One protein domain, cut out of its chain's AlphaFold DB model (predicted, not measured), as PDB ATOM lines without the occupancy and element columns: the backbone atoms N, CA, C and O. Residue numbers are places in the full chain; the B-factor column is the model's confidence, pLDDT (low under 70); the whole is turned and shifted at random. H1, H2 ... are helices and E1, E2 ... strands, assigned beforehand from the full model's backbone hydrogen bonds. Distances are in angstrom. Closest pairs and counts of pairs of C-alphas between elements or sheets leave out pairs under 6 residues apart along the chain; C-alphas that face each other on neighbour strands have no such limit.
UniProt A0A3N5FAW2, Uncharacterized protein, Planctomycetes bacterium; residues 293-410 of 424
ATOM      1  N   LEU A 293      10.648 -34.127  -4.701       93.38
ATOM      2  CA  LEU A 293      11.328 -34.728  -5.860       93.38
ATOM      3  C   LEU A 293      12.213 -33.742  -6.613       93.38
ATOM      4  O   LEU A 293      13.300 -34.100  -7.056       93.38
ATOM      5  N   ASP A 294      11.729 -32.516  -6.776       91.19
ATOM      6  CA  ASP A 294      12.426 -31.452  -7.483       91.19
ATOM      7  C   ASP A 294      12.171 -30.135  -6.742       91.19
ATOM      8  O   ASP A 294      11.050 -29.843  -6.318       91.19
ATOM      9  N   GLN A 295      13.244 -29.380  -6.512       92.44
ATOM     10  CA  GLN A 295      13.197 -28.062  -5.893       92.44
ATOM     11  C   GLN A 295      13.541 -27.039  -6.959       92.44
ATOM     12  O   GLN A 295      14.642 -27.039  -7.509       92.44
ATOM     13  N   ARG A 296      12.607 -26.130  -7.219       94.81
ATOM     14  CA  ARG A 296      12.770 -25.079  -8.215       94.81
ATOM     15  C   ARG A 296      12.868 -23.728  -7.550       94.81
ATOM     16  O   ARG A 296      12.147 -23.426  -6.604       94.81
ATOM     17  N   GLU A 297      13.759 -22.906  -8.081       96.75
ATOM     18  CA  GLU A 297      13.805 -21.495  -7.746       96.75
ATOM     19  C   GLU A 297      12.727 -20.758  -8.544       96.75
ATOM     20  O   GLU A 297      12.768 -20.694  -9.773       96.75
ATOM     21  N   ILE A 298      11.739 -20.226  -7.835       97.06
ATOM     22  CA  ILE A 298      10.674 -19.411  -8.405       97.06
ATOM     23  C   ILE A 298      11.141 -17.968  -8.391       97.06
ATOM     24  O   ILE A 298      11.554 -17.477  -7.346       97.06
ATOM     25  N   LYS A 299      11.065 -17.302  -9.546       97.44
ATOM     26  CA  LYS A 299      11.526 -15.924  -9.740       97.44
ATOM     27  C   LYS A 299      10.400 -15.034 -10.233       97.44
ATOM     28  O   LYS A 299       9.725 -15.370 -11.206       97.44
ATOM     29  N   PHE A 300      10.254 -13.886  -9.593       97.31
ATOM     30  CA  PHE A 300       9.417 -12.776 -10.027       97.31
ATOM     31  C   PHE A 300      10.345 -11.628 -10.419       97.31
ATOM     32  O   PHE A 300      11.019 -11.059  -9.561       97.31
ATOM     33  N   GLU A 301      10.438 -11.332 -11.716       97.38
ATOM     34  CA  GLU A 301      11.310 -10.281 -12.247       97.38
ATOM     35  C   GLU A 301      10.569  -8.945 -12.265       97.38
ATOM     36  O   GLU A 301       9.504  -8.832 -12.863       97.38
ATOM     37  N   LYS A 302      11.163  -7.926 -11.639       95.75
ATOM     38  CA  LYS A 302      10.603  -6.578 -11.458       95.75
ATOM     39  C   LYS A 302       9.160  -6.611 -10.928       95.75
ATOM     40  O   LYS A 302       8.279  -6.022 -11.556       95.75
ATOM     41  N   PRO A 303       8.927  -7.262  -9.772       94.69
ATOM     42  CA  PRO A 303       7.582  -7.558  -9.323       94.69
ATOM     43  C   PRO A 303       6.743  -6.297  -9.118       94.69
ATOM     44  O   PRO A 303       7.150  -5.371  -8.405       94.69
ATOM     45  N   GLY A 304       5.554  -6.286  -9.721       94.00
ATOM     46  CA  GLY A 304       4.519  -5.281  -9.491       94.00
ATOM     47  C   GLY A 304       3.894  -5.347  -8.089       94.00
ATOM     48  O   GLY A 304       4.437  -5.918  -7.143       94.00
ATOM     49  N   ALA A 305       2.710  -4.745  -7.925       93.50
ATOM     50  CA  ALA A 305       1.964  -4.814  -6.661       93.50
ATOM     51  C   ALA A 305       1.394  -6.220  -6.388       93.50
ATOM     52  O   ALA A 305       1.339  -6.669  -5.240       93.50
ATOM     53  N   THR A 306       0.986  -6.905  -7.456       96.06
ATOM     54  CA  THR A 306       0.485  -8.275  -7.450       96.06
ATOM     55  C   THR A 306       1.013  -8.982  -8.682       96.06
ATOM     56  O   THR A 306       0.825  -8.491  -9.792       96.06
ATOM     57  N   GLU A 307       1.611 -10.148  -8.488       96.62
ATOM     58  CA  GLU A 307       2.011 -11.038  -9.571       96.62
ATOM     59  C   GLU A 307       1.627 -12.471  -9.254       96.62
ATOM     60  O   GLU A 307       1.553 -12.862  -8.089       96.62
ATOM     61  N   THR A 308       1.405 -13.256 -10.300       96.56
ATOM     62  CA  THR A 308       0.988 -14.650 -10.190       96.56
ATOM     63  C   THR A 308       1.847 -15.512 -11.102       96.56
ATOM     64  O   THR A 308       2.146 -15.114 -12.228       96.56
ATOM     65  N   ARG A 309       2.236 -16.696 -10.626       95.75
ATOM     66  CA  ARG A 309       2.932 -17.724 -11.403       95.75
ATOM     67  C   ARG A 309       2.360 -19.101 -11.116       95.75
ATOM     68  O   ARG A 309       2.187 -19.463  -9.956       95.75
ATOM     69  N   ASP A 310       2.159 -19.885 -12.165       94.25
ATOM     70  CA  ASP A 310       1.772 -21.286 -12.040       94.25
ATOM     71  C   ASP A 310       3.010 -22.181 -11.960       94.25
ATOM     72  O   ASP A 310       3.929 -22.091 -12.778       94.25
ATOM     73  N   VAL A 311       3.037 -23.041 -10.946       91.25
ATOM     74  CA  VAL A 311       4.131 -23.969 -10.660       91.25
ATOM     75  C   VAL A 311       3.540 -25.349 -10.401       91.25
ATOM     76  O   VAL A 311       3.075 -25.668  -9.305       91.25
ATOM     77  N   GLY A 312       3.550 -26.183 -11.441       87.69
ATOM     78  CA  GLY A 312       2.926 -27.501 -11.399       87.69
ATOM     79  C   GLY A 312       1.417 -27.383 -11.187       87.69
ATOM     80  O   GLY A 312       0.707 -26.879 -12.048       87.69
ATOM     81  N   ASP A 313       0.938 -27.857 -10.040       87.12
ATOM     82  CA  ASP A 313      -0.473 -27.814  -9.647       87.12
ATOM     83  C   ASP A 313      -0.827 -26.638  -8.721       87.12
ATOM     84  O   ASP A 313      -1.941 -26.587  -8.195       87.12
ATOM     85  N   THR A 314       0.119 -25.729  -8.473       91.31
ATOM     86  CA  THR A 314      -0.019 -24.634  -7.510       91.31
ATOM     87  C   THR A 314       0.164 -23.286  -8.195       91.31
ATOM     88  O   THR A 314       1.182 -23.037  -8.837       91.31
ATOM     89  N   THR A 315      -0.796 -22.391  -8.004       94.00
ATOM     90  CA  THR A 315      -0.714 -20.994  -8.422       94.00
ATOM     91  C   THR A 315      -0.166 -20.171  -7.262       94.00
ATOM     92  O   THR A 315      -0.775 -20.094  -6.192       94.00
ATOM     93  N   ILE A 316       0.998 -19.561  -7.452       95.50
ATOM     94  CA  ILE A 316       1.674 -18.751  -6.442       95.50
ATOM     95  C   ILE A 316       1.453 -17.281  -6.758       95.50
ATOM     96  O   ILE A 316       1.810 -16.808  -7.835       95.50
ATOM     97  N   ARG A 317       0.895 -16.549  -5.801       96.06
ATOM     98  CA  ARG A 317       0.629 -15.120  -5.894       96.06
ATOM     99  C   ARG A 317       1.535 -14.355  -4.934       96.06
ATOM    100  O   ARG A 317       1.493 -14.566  -3.724       96.06
ATOM    101  N   LEU A 318       2.323 -13.439  -5.475       96.69
ATOM    102  CA  LEU A 318       3.158 -12.502  -4.735       96.69
ATOM    103  C   LEU A 318       2.424 -11.166  -4.632       96.69
ATOM    104  O   LEU A 318       2.074 -10.567  -5.644       96.69
ATOM    105  N   ASN A 319       2.193 -10.693  -3.411       95.44
ATOM    106  CA  ASN A 319       1.583  -9.394  -3.150       95.44
ATOM    107  C   ASN A 319       2.496  -8.530  -2.283       95.44
ATOM    108  O   ASN A 319       3.079  -9.001  -1.301       95.44
ATOM    109  N   ARG A 320       2.541  -7.239  -2.599       92.44
ATOM    110  CA  ARG A 320       3.230  -6.220  -1.806       92.44
ATOM    111  C   ARG A 320       2.201  -5.407  -1.021       92.44
ATOM    112  O   ARG A 320       1.317  -4.797  -1.618       92.44
ATOM    113  N   THR A 321       2.275  -5.415   0.311       86.81
ATOM    114  CA  THR A 321       1.199  -4.869   1.165       86.81
ATOM    115  C   THR A 321       1.593  -3.559   1.844       86.81
ATOM    116  O   THR A 321       2.245  -3.566   2.884       86.81
ATOM    117  N   GLY A 322       1.137  -2.427   1.293       83.56
ATOM    118  CA  GLY A 322       1.222  -1.088   1.902       83.56
ATOM    119  C   GLY A 322       2.651  -0.558   2.076       83.56
ATOM    120  O   GLY A 322       3.064   0.352   1.363       83.56
ATOM    121  N   ASN A 323       3.410  -1.141   3.008       85.62
ATOM    122  CA  ASN A 323       4.834  -0.889   3.164       85.62
ATOM    123  C   ASN A 323       5.615  -1.660   2.077       85.62
ATOM    124  O   ASN A 323       5.419  -2.870   1.926       85.62
ATOM    125  N   PRO A 324       6.536  -1.002   1.347       84.00
ATOM    126  CA  PRO A 324       7.403  -1.639   0.365       84.00
ATOM    127  C   PRO A 324       8.226  -2.851   0.844       84.00
ATOM    128  O   PRO A 324       8.797  -3.533  -0.012       84.00
ATOM    129  N   GLU A 325       8.338  -3.071   2.151       89.38
ATOM    130  CA  GLU A 325       9.104  -4.141   2.808       89.38
ATOM    131  C   GLU A 325       8.246  -5.345   3.234       89.38
ATOM    132  O   GLU A 325       8.787  -6.402   3.558       89.38
ATOM    133  N   ASN A 326       6.915  -5.197   3.223       92.88
ATOM    134  CA  ASN A 326       5.980  -6.256   3.590       92.88
ATOM    135  C   ASN A 326       5.561  -7.057   2.360       92.88
ATOM    136  O   ASN A 326       4.908  -6.542   1.443       92.88
ATOM    137  N   TRP A 327       5.858  -8.349   2.399       94.25
ATOM    138  CA  TRP A 327       5.530  -9.283   1.334       94.25
ATOM    139  C   TRP A 327       4.552 -10.331   1.825       94.25
ATOM    140  O   TRP A 327       4.667 -10.849   2.937       94.25
ATOM    141  N   THR A 328       3.594 -10.655   0.970       94.44
ATOM    142  CA  THR A 328       2.654 -11.745   1.187       94.44
ATOM    143  C   THR A 328       2.729 -12.699   0.008       94.44
ATOM    144  O   THR A 328       2.416 -12.312  -1.118       94.44
ATOM    145  N   LEU A 329       3.110 -13.944   0.273       95.12
ATOM    146  CA  LEU A 329       2.941 -15.048  -0.662       95.12
ATOM    147  C   LEU A 329       1.630 -15.757  -0.351       95.12
ATOM    148  O   LEU A 329       1.377 -16.114   0.801       95.12
ATOM    149  N   SER A 330       0.812 -15.986  -1.370       93.94
ATOM    150  CA  SER A 330      -0.280 -16.944  -1.290       93.94
ATOM    151  C   SER A 330      -0.149 -18.054  -2.300       93.94
ATOM    152  O   SER A 330       0.223 -17.846  -3.450       93.94
ATOM    153  N   PHE A 331      -0.466 -19.248  -1.838       93.31
ATOM    154  CA  PHE A 331      -0.491 -20.452  -2.638       93.31
ATOM    155  C   PHE A 331      -1.947 -20.830  -2.821       93.31
ATOM    156  O   PHE A 331      -2.683 -20.933  -1.837       93.31
ATOM    157  N   HIS A 332      -2.338 -21.069  -4.066       91.31
ATOM    158  CA  HIS A 332      -3.683 -21.469  -4.461       91.31
ATOM    159  C   HIS A 332      -3.615 -22.760  -5.268       91.31
ATOM    160  O   HIS A 332      -2.636 -23.014  -5.969       91.31
ATOM    161  N   ARG A 333      -4.667 -23.570  -5.190       86.94
ATOM    162  CA  ARG A 333      -4.852 -24.746  -6.045       86.94
ATOM    163  C   ARG A 333      -6.122 -24.573  -6.855       86.94
ATOM    164  O   ARG A 333      -7.096 -24.017  -6.350       86.94
ATOM    165  N   ALA A 334      -6.144 -25.107  -8.073       78.62
ATOM    166  CA  ALA A 334      -7.387 -25.221  -8.826       78.62
ATOM    167  C   ALA A 334      -8.443 -25.993  -7.994       78.62
ATOM    168  O   ALA A 334      -8.119 -27.057  -7.452       78.62
ATOM    169  N   PRO A 335      -9.701 -25.509  -7.898       73.50
ATOM    170  CA  PRO A 335     -10.739 -26.117  -7.058       73.50
ATOM    171  C   PRO A 335     -10.996 -27.601  -7.353       73.50
ATOM    172  O   PRO A 335     -11.264 -28.377  -6.440       73.50
ATOM    173  N   SER A 336     -10.851 -28.013  -8.615       69.06
ATOM    174  CA  SER A 336     -11.040 -29.398  -9.064       69.06
ATOM    175  C   SER A 336     -10.004 -30.386  -8.513       69.06
ATOM    176  O   SER A 336     -10.203 -31.592  -8.624       69.06
ATOM    177  N   ALA A 337      -8.912 -29.899  -7.916       62.03
ATOM    178  CA  ALA A 337      -7.806 -30.719  -7.435       62.03
ATOM    179  C   ALA A 337      -7.626 -30.679  -5.909       62.03
ATOM    180  O   ALA A 337      -6.656 -31.241  -5.406       62.03
ATOM    181  N   ALA A 338      -8.499 -30.015  -5.143       59.88
ATOM    182  CA  ALA A 338      -8.308 -29.823  -3.704       59.88
ATOM    183  C   ALA A 338      -8.466 -31.131  -2.898       59.88
ATOM    184  O   ALA A 338      -9.526 -31.437  -2.359       59.88
ATOM    185  N   ALA A 339      -7.383 -31.903  -2.790       65.19
ATOM    186  CA  ALA A 339      -7.283 -33.015  -1.851       65.19
ATOM    187  C   ALA A 339      -7.332 -32.510  -0.396       65.19
ATOM    188  O   ALA A 339      -6.748 -31.471  -0.060       65.19
ATOM    189  N   THR A 340      -7.996 -33.266   0.482       69.12
ATOM    190  CA  THR A 340      -7.965 -33.045   1.933       69.12
ATOM    191  C   THR A 340      -6.511 -32.969   2.410       69.12
ATOM    192  O   THR A 340      -5.711 -33.828   2.063       69.12
ATOM    193  N   GLY A 341      -6.156 -31.929   3.171       70.69
ATOM    194  CA  GLY A 341      -4.793 -31.747   3.695       70.69
ATOM    195  C   GLY A 341      -3.865 -30.864   2.853       70.69
ATOM    196  O   GLY A 341      -2.819 -30.465   3.357       70.69
ATOM    197  N   TRP A 342      -4.258 -30.436   1.644       81.00
ATOM    198  CA  TRP A 342      -3.381 -29.661   0.746       81.00
ATOM    199  C   TRP A 342      -2.702 -28.447   1.409       81.00
ATOM    200  O   TRP A 342      -1.509 -28.223   1.217       81.00
ATOM    201  N   GLY A 343      -3.416 -27.705   2.262       78.69
ATOM    202  CA  GLY A 343      -2.825 -26.558   2.953       78.69
ATOM    203  C   GLY A 343      -1.616 -26.912   3.838       78.69
ATOM    204  O   GLY A 343      -0.660 -26.142   3.912       78.69
ATOM    205  N   ARG A 344      -1.616 -28.105   4.452       75.19
ATOM    206  CA  ARG A 344      -0.477 -28.622   5.231       75.19
ATOM    207  C   ARG A 344       0.675 -29.024   4.309       75.19
ATOM    208  O   ARG A 344       1.826 -28.722   4.612       75.19
ATOM    209  N   THR A 345       0.364 -29.599   3.146       80.12
ATOM    210  CA  THR A 345       1.378 -29.958   2.138       80.12
ATOM    211  C   THR A 345       2.112 -28.744   1.563       80.12
ATOM    212  O   THR A 345       3.289 -28.845   1.239       80.12
ATOM    213  N   ILE A 346       1.480 -27.567   1.480       88.19
ATOM    214  CA  ILE A 346       2.156 -26.361   0.975       88.19
ATOM    215  C   ILE A 346       3.275 -25.899   1.904       88.19
ATOM    216  O   ILE A 346       4.354 -25.561   1.421       88.19
ATOM    217  N   ALA A 347       3.065 -25.946   3.221       84.94
ATOM    218  CA  ALA A 347       4.117 -25.609   4.181       84.94
ATOM    219  C   ALA A 347       5.332 -26.548   4.085       84.94
ATOM    220  O   ALA A 347       6.430 -26.159   4.457       84.94
ATOM    221  N   GLN A 348       5.149 -27.763   3.556       85.00
ATOM    222  CA  GLN A 348       6.234 -28.710   3.291       85.00
ATOM    223  C   GLN A 348       6.957 -28.443   1.966       85.00
ATOM    224  O   GLN A 348       8.113 -28.825   1.803       85.00
ATOM    225  N   ARG A 349       6.261 -27.846   0.994       90.06
ATOM    226  CA  ARG A 349       6.791 -27.576  -0.349       90.06
ATOM    227  C   ARG A 349       7.538 -26.254  -0.424       90.06
ATOM    228  O   ARG A 349       8.360 -26.075  -1.316       90.06
ATOM    229  N   PHE A 350       7.242 -25.327   0.475       92.44
ATOM    230  CA  PHE A 350       7.848 -24.008   0.512       92.44
ATOM    231  C   PHE A 350       8.955 -23.942   1.570       92.44
ATOM    232  O   PHE A 350       8.713 -24.272   2.728       92.44
ATOM    233  N   ASP A 351      10.152 -23.503   1.175       90.69
ATOM    234  CA  ASP A 351      11.263 -23.233   2.094       90.69
ATOM    235  C   ASP A 351      11.222 -21.750   2.521       90.69
ATOM    236  O   ASP A 351      11.649 -20.885   1.746       90.69
ATOM    237  N   PRO A 352      10.687 -21.419   3.715       89.25
ATOM    238  CA  PRO A 352      10.496 -20.034   4.141       89.25
ATOM    239  C   PRO A 352      11.797 -19.251   4.311       89.25
ATOM    240  O   PRO A 352      11.762 -18.023   4.203       89.25
ATOM    241  N   ASP A 353      12.918 -19.939   4.539       90.00
ATOM    242  CA  ASP A 353      14.234 -19.325   4.738       90.00
ATOM    243  C   ASP A 353      14.940 -19.038   3.401       90.00
ATOM    244  O   ASP A 353      15.928 -18.307   3.348       90.00
ATOM    245  N   SER A 354      14.415 -19.571   2.293       94.69
ATOM    246  CA  SER A 354      14.941 -19.334   0.943       94.69
ATOM    247  C   SER A 354      14.446 -18.038   0.291       94.69
ATOM    248  O   SER A 354      14.801 -17.761  -0.856       94.69
ATOM    249  N   PHE A 355      13.602 -17.258   0.972       96.69
ATOM    250  CA  PHE A 355      13.004 -16.050   0.409       96.69
ATOM    251  C   PHE A 355      14.007 -14.899   0.345       96.69
ATOM    252  O   PHE A 355      14.495 -14.419   1.365       96.69
ATOM    253  N   VAL A 356      14.285 -14.420  -0.865       97.25
ATOM    254  CA  VAL A 356      15.269 -13.367  -1.127       97.25
ATOM    255  C   VAL A 356      14.665 -12.302  -2.032       97.25
ATOM    256  O   VAL A 356      14.074 -12.598  -3.072       97.25
ATOM    257  N   VAL A 357      14.856 -11.041  -1.652       96.94
ATOM    258  CA  VAL A 357      14.545  -9.874  -2.486       96.94
ATOM    259  C   VAL A 357      15.858  -9.304  -3.007       96.94
ATOM    260  O   VAL A 357      16.768  -9.050  -2.225       96.94
ATOM    261  N   VAL A 358      15.956  -9.076  -4.311       97.44
ATOM    262  CA  VAL A 358      17.137  -8.498  -4.962       97.44
ATOM    263  C   VAL A 358      16.790  -7.103  -5.474       97.44
ATOM    264  O   VAL A 358      15.794  -6.921  -6.183       97.44
ATOM    265  N   ASP A 359      17.588  -6.099  -5.118       97.38
ATOM    266  CA  ASP A 359      17.416  -4.735  -5.629       97.38
ATOM    267  C   ASP A 359      18.008  -4.544  -7.041       97.38
ATOM    268  O   ASP A 359      18.638  -5.434  -7.616       97.38
ATOM    269  N   GLN A 360      17.779  -3.371  -7.634       96.69
ATOM    270  CA  GLN A 360      18.318  -2.992  -8.950       96.69
ATOM    271  C   GLN A 360      19.849  -3.066  -9.061       96.69
ATOM    272  O   GLN A 360      20.354  -3.293 -10.160       96.69
ATOM    273  N   ASP A 361      20.568  -2.924  -7.943       96.88
ATOM    274  CA  ASP A 361      22.031  -2.981  -7.895       96.88
ATOM    275  C   ASP A 361      22.536  -4.425  -7.718       96.88
ATOM    276  O   ASP A 361      23.740  -4.668  -7.715       96.88
ATOM    277  N   GLY A 362      21.627  -5.399  -7.584       96.88
ATOM    278  CA  GLY A 362      21.956  -6.804  -7.350       96.88
ATOM    279  C   GLY A 362      22.219  -7.147  -5.883       96.88
ATOM    280  O   GLY A 362      22.704  -8.241  -5.607       96.88
ATOM    281  N   THR A 363      21.909  -6.250  -4.943       97.38
ATOM    282  CA  THR A 363      22.060  -6.524  -3.506       97.38
ATOM    283  C   THR A 363      20.936  -7.444  -3.046       97.38
ATOM    284  O   THR A 363      19.762  -7.164  -3.295       97.38
ATOM    285  N   GLU A 364      21.295  -8.531  -2.368       97.62
ATOM    286  CA  GLU A 364      20.351  -9.528  -1.866       97.62
ATOM    287  C   GLU A 364      19.946  -9.239  -0.421       97.62
ATOM    288  O   GLU A 364      20.789  -8.999   0.443       97.62
ATOM    289  N   PHE A 365      18.645  -9.303  -0.155       96.94
ATOM    290  CA  PHE A 365      18.058  -9.112   1.164       96.94
ATOM    291  C   PHE A 365      17.255 -10.367   1.532       96.94
ATOM    292  O   PHE A 365      16.160 -10.565   0.987       96.94
ATOM    293  N   PRO A 366      17.778 -11.240   2.414       96.69
ATOM    294  CA  PRO A 366      17.040 -12.406   2.874       96.69
ATOM    295  C   PRO A 366      15.850 -11.966   3.734       96.69
ATOM    296  O   PRO A 366      15.957 -11.072   4.577       96.69
ATOM    297  N   GLY A 367      14.704 -12.594   3.511       93.56
ATOM    298  CA  GLY A 367      13.497 -12.422   4.305       93.56
ATOM    299  C   GLY A 367      13.121 -13.706   5.019       93.56
ATOM    300  O   GLY A 367      13.405 -14.794   4.539       93.56
ATOM    301  N   VAL A 368      12.419 -13.572   6.143       88.81
ATOM    302  CA  VAL A 368      11.811 -14.719   6.829       88.81
ATOM    303  C   VAL A 368      10.307 -14.647   6.631       88.81
ATOM    304  O   VAL A 368       9.647 -13.714   7.103       88.81
ATOM    305  N   LEU A 369       9.759 -15.636   5.930       89.94
ATOM    306  CA  LEU A 369       8.322 -15.771   5.743       89.94
ATOM    307  C   LEU A 369       7.724 -16.648   6.840       89.94
ATOM    308  O   LEU A 369       8.176 -17.759   7.091       89.94
ATOM    309  N   ARG A 370       6.670 -16.159   7.496       88.69
ATOM    310  CA  ARG A 370       5.941 -16.923   8.514       88.69
ATOM    311  C   ARG A 370       4.546 -17.237   8.010       88.69
ATOM    312  O   ARG A 370       3.878 -16.373   7.438       88.69
ATOM    313  N   SER A 371       4.105 -18.472   8.240       85.38
ATOM    314  CA  SER A 371       2.713 -18.846   8.006       85.38
ATOM    315  C   SER A 371       1.824 -17.947   8.857       85.38
ATOM    316  O   SER A 371       2.002 -17.852  10.076       85.38
ATOM    317  N   GLN A 372       0.882 -17.255   8.222       80.56
ATOM    318  CA  GLN A 372      -0.157 -16.580   8.973       80.56
ATOM    319  C   GLN A 372      -1.281 -17.568   9.221       80.56
ATOM    320  O   GLN A 372      -2.069 -17.868   8.325       80.56
ATOM    321  N   ASN A 373      -1.432 -17.977  10.478       65.25
ATOM    322  CA  ASN A 373      -2.699 -18.502  10.968       65.25
ATOM    323  C   ASN A 373      -3.716 -17.348  11.011       65.25
ATOM    324  O   ASN A 373      -4.111 -16.894  12.084       65.25
ATOM    325  N   ARG A 374      -4.129 -16.826   9.847       58.06
ATOM    326  CA  ARG A 374      -5.332 -15.997   9.752       58.06
ATOM    327  C   ARG A 374      -6.477 -16.916  10.135       58.06
ATOM    328  O   ARG A 374      -6.900 -17.745   9.335       58.06
ATOM    329  N   GLY A 375      -6.878 -16.862  11.404       50.03
ATOM    330  CA  GLY A 375      -7.884 -17.755  11.958       50.03
ATOM    331  C   GLY A 375      -9.117 -17.727  11.073       50.03
ATOM    332  O   GLY A 375      -9.752 -16.685  11.020       50.03
ATOM    333  N   ARG A 376      -9.369 -18.835  10.354       46.53
ATOM    334  CA  ARG A 376     -10.532 -19.132   9.495       46.53
ATOM    335  C   ARG A 376     -11.444 -17.924   9.220       46.53
ATOM    336  O   ARG A 376     -12.627 -17.952   9.547       46.53
ATOM    337  N   GLN A 377     -10.929 -16.865   8.603       44.34
ATOM    338  CA  GLN A 377     -11.810 -15.974   7.872       44.34
ATOM    339  C   GLN A 377     -12.085 -16.740   6.594       44.34
ATOM    340  O   GLN A 377     -11.175 -16.980   5.805       44.34
ATOM    341  N   VAL A 378     -13.317 -17.232   6.490       44.19
ATOM    342  CA  VAL A 378     -13.849 -17.945   5.331       44.19
ATOM    343  C   VAL A 378     -13.903 -16.944   4.176       44.19
ATOM    344  O   VAL A 378     -14.933 -16.354   3.884       44.19
ATOM    345  N   SER A 379     -12.744 -16.657   3.595       55.53
ATOM    346  CA  SER A 379     -12.646 -16.164   2.234       55.53
ATOM    347  C   SER A 379     -12.841 -17.378   1.331       55.53
ATOM    348  O   SER A 379     -12.297 -18.446   1.610       55.53
ATOM    349  N   GLU A 380     -13.650 -17.228   0.284       58.22
ATOM    350  CA  GLU A 380     -13.939 -18.285  -0.695       58.22
ATOM    351  C   GLU A 380     -12.673 -18.810  -1.402       58.22
ATOM    352  O   GLU A 380     -12.678 -19.912  -1.948       58.22
ATOM    353  N   GLU A 381     -11.555 -18.079  -1.328       64.62
ATOM    354  CA  GLU A 381     -10.252 -18.542  -1.798       64.62
ATOM    355  C   GLU A 381      -9.553 -19.392  -0.721       64.62
ATOM    356  O   GLU A 381      -8.936 -18.880   0.217       64.62
ATOM    357  N   MET A 382      -9.624 -20.719  -0.874       71.19
ATOM    358  CA  MET A 382      -8.859 -21.692  -0.081       71.19
ATOM    359  C   MET A 382      -7.351 -21.612  -0.395       71.19
ATOM    360  O   MET A 382      -6.787 -22.501  -1.032       71.19
ATOM    361  N   GLY A 383      -6.693 -20.537   0.043       82.44
ATOM    362  CA  GLY A 383      -5.253 -20.323  -0.110       82.44
ATOM    363  C   GLY A 383      -4.469 -20.461   1.199       82.44
ATOM    364  O   GLY A 383      -4.986 -20.179   2.283       82.44
ATOM    365  N   VAL A 384      -3.197 -20.860   1.103       87.69
ATOM    366  CA  VAL A 384      -2.235 -20.794   2.221       87.69
ATOM    367  C   VAL A 384      -1.434 -19.508   2.101       87.69
ATOM    368  O   VAL A 384      -0.924 -19.205   1.025       87.69
ATOM    369  N   TRP A 385      -1.309 -18.761   3.198       90.62
ATOM    370  CA  TRP A 385      -0.718 -17.425   3.200       90.62
ATOM    371  C   TRP A 385       0.524 -17.375   4.082       90.62
ATOM    372  O   TRP A 385       0.491 -17.737   5.260       90.62
ATOM    373  N   PHE A 386       1.601 -16.842   3.522       91.75
ATOM    374  CA  PHE A 386       2.824 -16.522   4.236       91.75
ATOM    375  C   PHE A 386       3.043 -15.021   4.162       91.75
ATOM    376  O   PHE A 386       2.916 -14.418   3.095       91.75
ATOM    377  N   GLN A 387       3.368 -14.409   5.295       92.00
ATOM    378  CA  GLN A 387       3.722 -12.997   5.350       92.00
ATOM    379  C   GLN A 387       5.094 -12.841   5.986       92.00
ATOM    380  O   GLN A 387       5.449 -13.544   6.933       92.00
ATOM    381  N   GLY A 388       5.874 -11.928   5.427       88.75
ATOM    382  CA  GLY A 388       7.258 -11.720   5.805       88.75
ATOM    383  C   GLY A 388       7.646 -10.272   5.618       88.75
ATOM    384  O   GLY A 388       6.994  -9.511   4.896       88.75
ATOM    385  N   PHE A 389       8.715  -9.914   6.308       90.50
ATOM    386  CA  PHE A 389       9.313  -8.597   6.269       90.50
ATOM    387  C   PHE A 389      10.750  -8.728   5.786       90.50
ATOM    388  O   PHE A 389      11.469  -9.628   6.227       90.50
ATOM    389  N   VAL A 390      11.156  -7.835   4.888       92.75
ATOM    390  CA  VAL A 390      12.520  -7.794   4.360       92.75
ATOM    391  C   VAL A 390      13.127  -6.437   4.657       92.75
ATOM    392  O   VAL A 390      12.719  -5.433   4.074       92.75
ATOM    393  N   GLN A 391      14.114  -6.424   5.553       91.81
ATOM    394  CA  GLN A 391      14.902  -5.229   5.848       91.81
ATOM    395  C   GLN A 391      15.764  -4.893   4.637       91.81
ATOM    396  O   GLN A 391      16.654  -5.662   4.279       91.81
ATOM    397  N   ARG A 392      15.498  -3.755   3.996       90.50
ATOM    398  CA  ARG A 392      16.245  -3.307   2.816       90.50
ATOM    399  C   ARG A 392      16.465  -1.804   2.848       90.50
ATOM    400  O   ARG A 392      15.758  -1.076   3.532       90.50
ATOM    401  N   THR A 393      17.400  -1.324   2.035       87.25
ATOM    402  CA  THR A 393      17.604   0.118   1.866       87.25
ATOM    403  C   THR A 393      16.386   0.750   1.172       87.25
ATOM    404  O   THR A 393      16.030   0.332   0.061       87.25
ATOM    405  N   PRO A 394      15.735   1.763   1.777       89.62
ATOM    406  CA  PRO A 394      14.617   2.467   1.155       89.62
ATOM    407  C   PRO A 394      15.017   3.140  -0.167       89.62
ATOM    408  O   PRO A 394      16.176   3.473  -0.395       89.62
ATOM    409  N   GLY A 395      14.045   3.361  -1.055       90.12
ATOM    410  CA  GLY A 395      14.236   4.133  -2.294       90.12
ATOM    411  C   GLY A 395      14.785   3.361  -3.499       90.12
ATOM    412  O   GLY A 395      14.559   3.785  -4.628       90.12
ATOM    413  N   LYS A 396      15.420   2.197  -3.311       93.94
ATOM    414  CA  LYS A 396      15.841   1.355  -4.443       93.94
ATOM    415  C   LYS A 396      14.675   0.560  -5.028       93.94
ATOM    416  O   LYS A 396      13.821   0.058  -4.280       93.94
ATOM    417  N   THR A 397      14.640   0.417  -6.352       94.44
ATOM    418  CA  THR A 397      13.659  -0.453  -7.018       94.44
ATOM    419  C   THR A 397      14.037  -1.926  -6.840       94.44
ATOM    420  O   THR A 397      15.207  -2.261  -6.648       94.44
ATOM    421  N   ILE A 398      13.032  -2.802  -6.827       95.81
ATOM    422  CA  ILE A 398      13.234  -4.249  -6.698       95.81
ATOM    423  C   ILE A 398      13.414  -4.824  -8.095       95.81
ATOM    424  O   ILE A 398      12.580  -4.604  -8.974       95.81
ATOM    425  N   LYS A 399      14.503  -5.562  -8.282       97.00
ATOM    426  CA  LYS A 399      14.823  -6.252  -9.526       97.00
ATOM    427  C   LYS A 399      14.203  -7.635  -9.574       97.00
ATOM    428  O   LYS A 399      13.727  -8.035 -10.628       97.00
ATOM    429  N   GLU A 400      14.223  -8.358  -8.461       97.31
ATOM    430  CA  GLU A 400      13.799  -9.755  -8.417       97.31
ATOM    431  C   GLU A 400      13.310 -10.127  -7.016       97.31
ATOM    432  O   GLU A 400      13.816  -9.627  -6.012       97.31
ATOM    433  N   VAL A 401      12.329 -11.021  -6.947       97.31
ATOM    434  CA  VAL A 401      11.999 -11.779  -5.736       97.31
ATOM    435  C   VAL A 401      12.110 -13.252  -6.077       97.31
ATOM    436  O   VAL A 401      11.505 -13.699  -7.056       97.31
ATOM    437  N   ARG A 402      12.875 -14.003  -5.283       97.50
ATOM    438  CA  ARG A 402      13.099 -15.431  -5.507       97.50
ATOM    439  C   ARG A 402      12.976 -16.258  -4.239       97.50
ATOM    440  O   ARG A 402      13.235 -15.765  -3.145       97.50
ATOM    441  N   PHE A 403      12.551 -17.505  -4.391       97.25
ATOM    442  CA  PHE A 403      12.493 -18.500  -3.318       97.25
ATOM    443  C   PHE A 403      12.461 -19.914  -3.895       97.25
ATOM    444  O   PHE A 403      12.158 -20.113  -5.072       97.25
ATOM    445  N   ARG A 404      12.756 -20.913  -3.066       96.06
ATOM    446  CA  ARG A 404      12.693 -22.328  -3.436       96.06
ATOM    447  C   ARG A 404      11.319 -22.908  -3.134       96.06
ATOM    448  O   ARG A 404      10.749 -22.698  -2.061       96.06
ATOM    449  N   PHE A 405      10.799 -23.665  -4.090       95.50
ATOM    450  CA  PHE A 405       9.533 -24.371  -3.977       95.50
ATOM    451  C   PHE A 405       9.640 -25.763  -4.593       95.50
ATOM    452  O   PHE A 405      10.235 -25.952  -5.654       95.50
ATOM    453  N   VAL A 406       9.044 -26.742  -3.928       94.25
ATOM    454  CA  VAL A 406       8.966 -28.123  -4.390       94.25
ATOM    455  C   VAL A 406       7.768 -28.249  -5.325       94.25
ATOM    456  O   VAL A 406       6.618 -28.184  -4.887       94.25
ATOM    457  N   ASP A 407       7.998 -28.422  -6.621       89.56
ATOM    458  CA  ASP A 407       6.915 -28.496  -7.608       89.56
ATOM    459  C   ASP A 407       6.293 -29.901  -7.693       89.56
ATOM    460  O   ASP A 407       5.095 -30.032  -7.944       89.56
ATOM    461  N   GLN A 408       7.082 -30.938  -7.419       90.25
ATOM    462  CA  GLN A 408       6.682 -32.339  -7.461       90.25
ATOM    463  C   GLN A 408       7.029 -33.043  -6.154       90.25
ATOM    464  O   GLN A 408       8.116 -32.883  -5.595       90.25
ATOM    465  N   THR A 409       6.101 -33.869  -5.681       92.25
ATOM    466  CA  THR A 409       6.291 -34.675  -4.477       92.25
ATOM    467  C   THR A 409       5.924 -36.126  -4.743       92.25
ATOM    468  O   THR A 409       5.044 -36.420  -5.551       92.25
ATOM    469  N   LEU A 410       6.601 -37.036  -4.051       93.31
ATOM    470  CA  LEU A 410       6.220 -38.438  -3.948       93.31
ATOM    471  C   LEU A 410       5.567 -38.644  -2.587       93.31
ATOM    472  O   LEU A 410       6.174 -38.338  -1.568       93.31
TER     473      LEU A 410
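AT A GLANCE: This is residues 293 to 410 of the 424 residues of an uncharacterized protein of Planctomycetes bacterium (UniProt A0A3N5FAW2). Two curled antiparallel sheets stand partly face to face as a sandwich, E2 E3 E4 E8 E7 on one side and E1 E9 E5 E6 on the other, their strands crossed at 34 degrees. The short helix H1 sits at one end between the two sheets, E6 runs on into E7 from one sheet to the other, and of the long link between E7 and E8 residues 375 to 380 stick out. The printed part has 118 residues with nine named strands and one named helix, in the order E1 E2 E3 E4 H1 E5 E6 E7 E8 E9, and the class is mostly strand. It is compact, with a radius of gyration of the C-alphas of 14.3 A and spans of 43 by 33 by 20 A.

HOW THE PARTS SIT: E1, residues 293 to 301, is an edge strand and the antiparallel neighbour of E9, residues 398 to 410, with N 298 and O 403 2.8 A apart, within hydrogen-bond range. A tight link leads to E2, residues 306 to 311, an edge strand of the other sheet. E2, E3, residues 314 to 320, and E4, residues 326 to 333, form a meander, each strand the antiparallel neighbour of the one before. E2 and E3 are a hairpin with N 309 and O 316 at 2.8 A; E3 and E4 are a hairpin with N 317 and O 330 at 2.8 A. H1, residues 342 to 349, is on this sheet at a height over the sheet of 8.2 A, over E4 and slantwise to the strands, at 55 degrees to E4 on the local plane. The closest C-alphas of H1 and E8, residues 384 to 389, are those of Gly 343 and Val 384, 5.8 A apart. H1 is also on the sheet with E9, over none of its strands; the C-alphas of Arg 349 and Val 406 are the closest of H1 and E9, at 4.6 A. In H1, 2 of 4 O i to N i+4 pairs are within hydrogen-bond range, and 4 of 5 O i to N i+3 pairs. E5, residues 356 to 359, is the antiparallel neighbour of E9, with N 358 and O 400 at 2.8 A, and forms a hairpin with the edge strand E6, residues 364 to 366, with N 365 and O 357 at 2.8 A. E6 runs on into E7, residues 368 to 371, at 39 degrees. E7 and E8 are a hairpin with N 370 and O 387 at 2.9 A; E8 is also the antiparallel neighbour of E4, with N 386 and O 329 at 2.8 A. In the sandwich, two sheets face to face, the facing parts are 10.0 A centre to centre.

IN THESE COORDINATES: E1 begins at C-alpha 293 (11.328, -34.728, -5.860) and is 25.3 A long from first to last C-alpha. E2 spans 16.4 A, E3 19.5 A and E4 23.5 A. H1 spans 10.4 A from C-alpha 342 at (-3.381, -29.661, 0.746). E5 spans 10.0 A, E6 6.5 A, E7 10.1 A and E8 17.3 A. E9, the longest strand, spans 35.0 A and ends at C-alpha 410 (6.220, -38.438, -3.948).

THE WHOLE: The two C-alphas farthest apart are those of Thr 340 and Asp 361, 43.6 A. The printed part has no cut. The link from E7 to E8, residues 372 to 383, is long; residues 375 to 380 in it stand free. The mean pLDDT of the printed part is 87.5, and it is under 70 at residues 336 to 340 and 373 to 381.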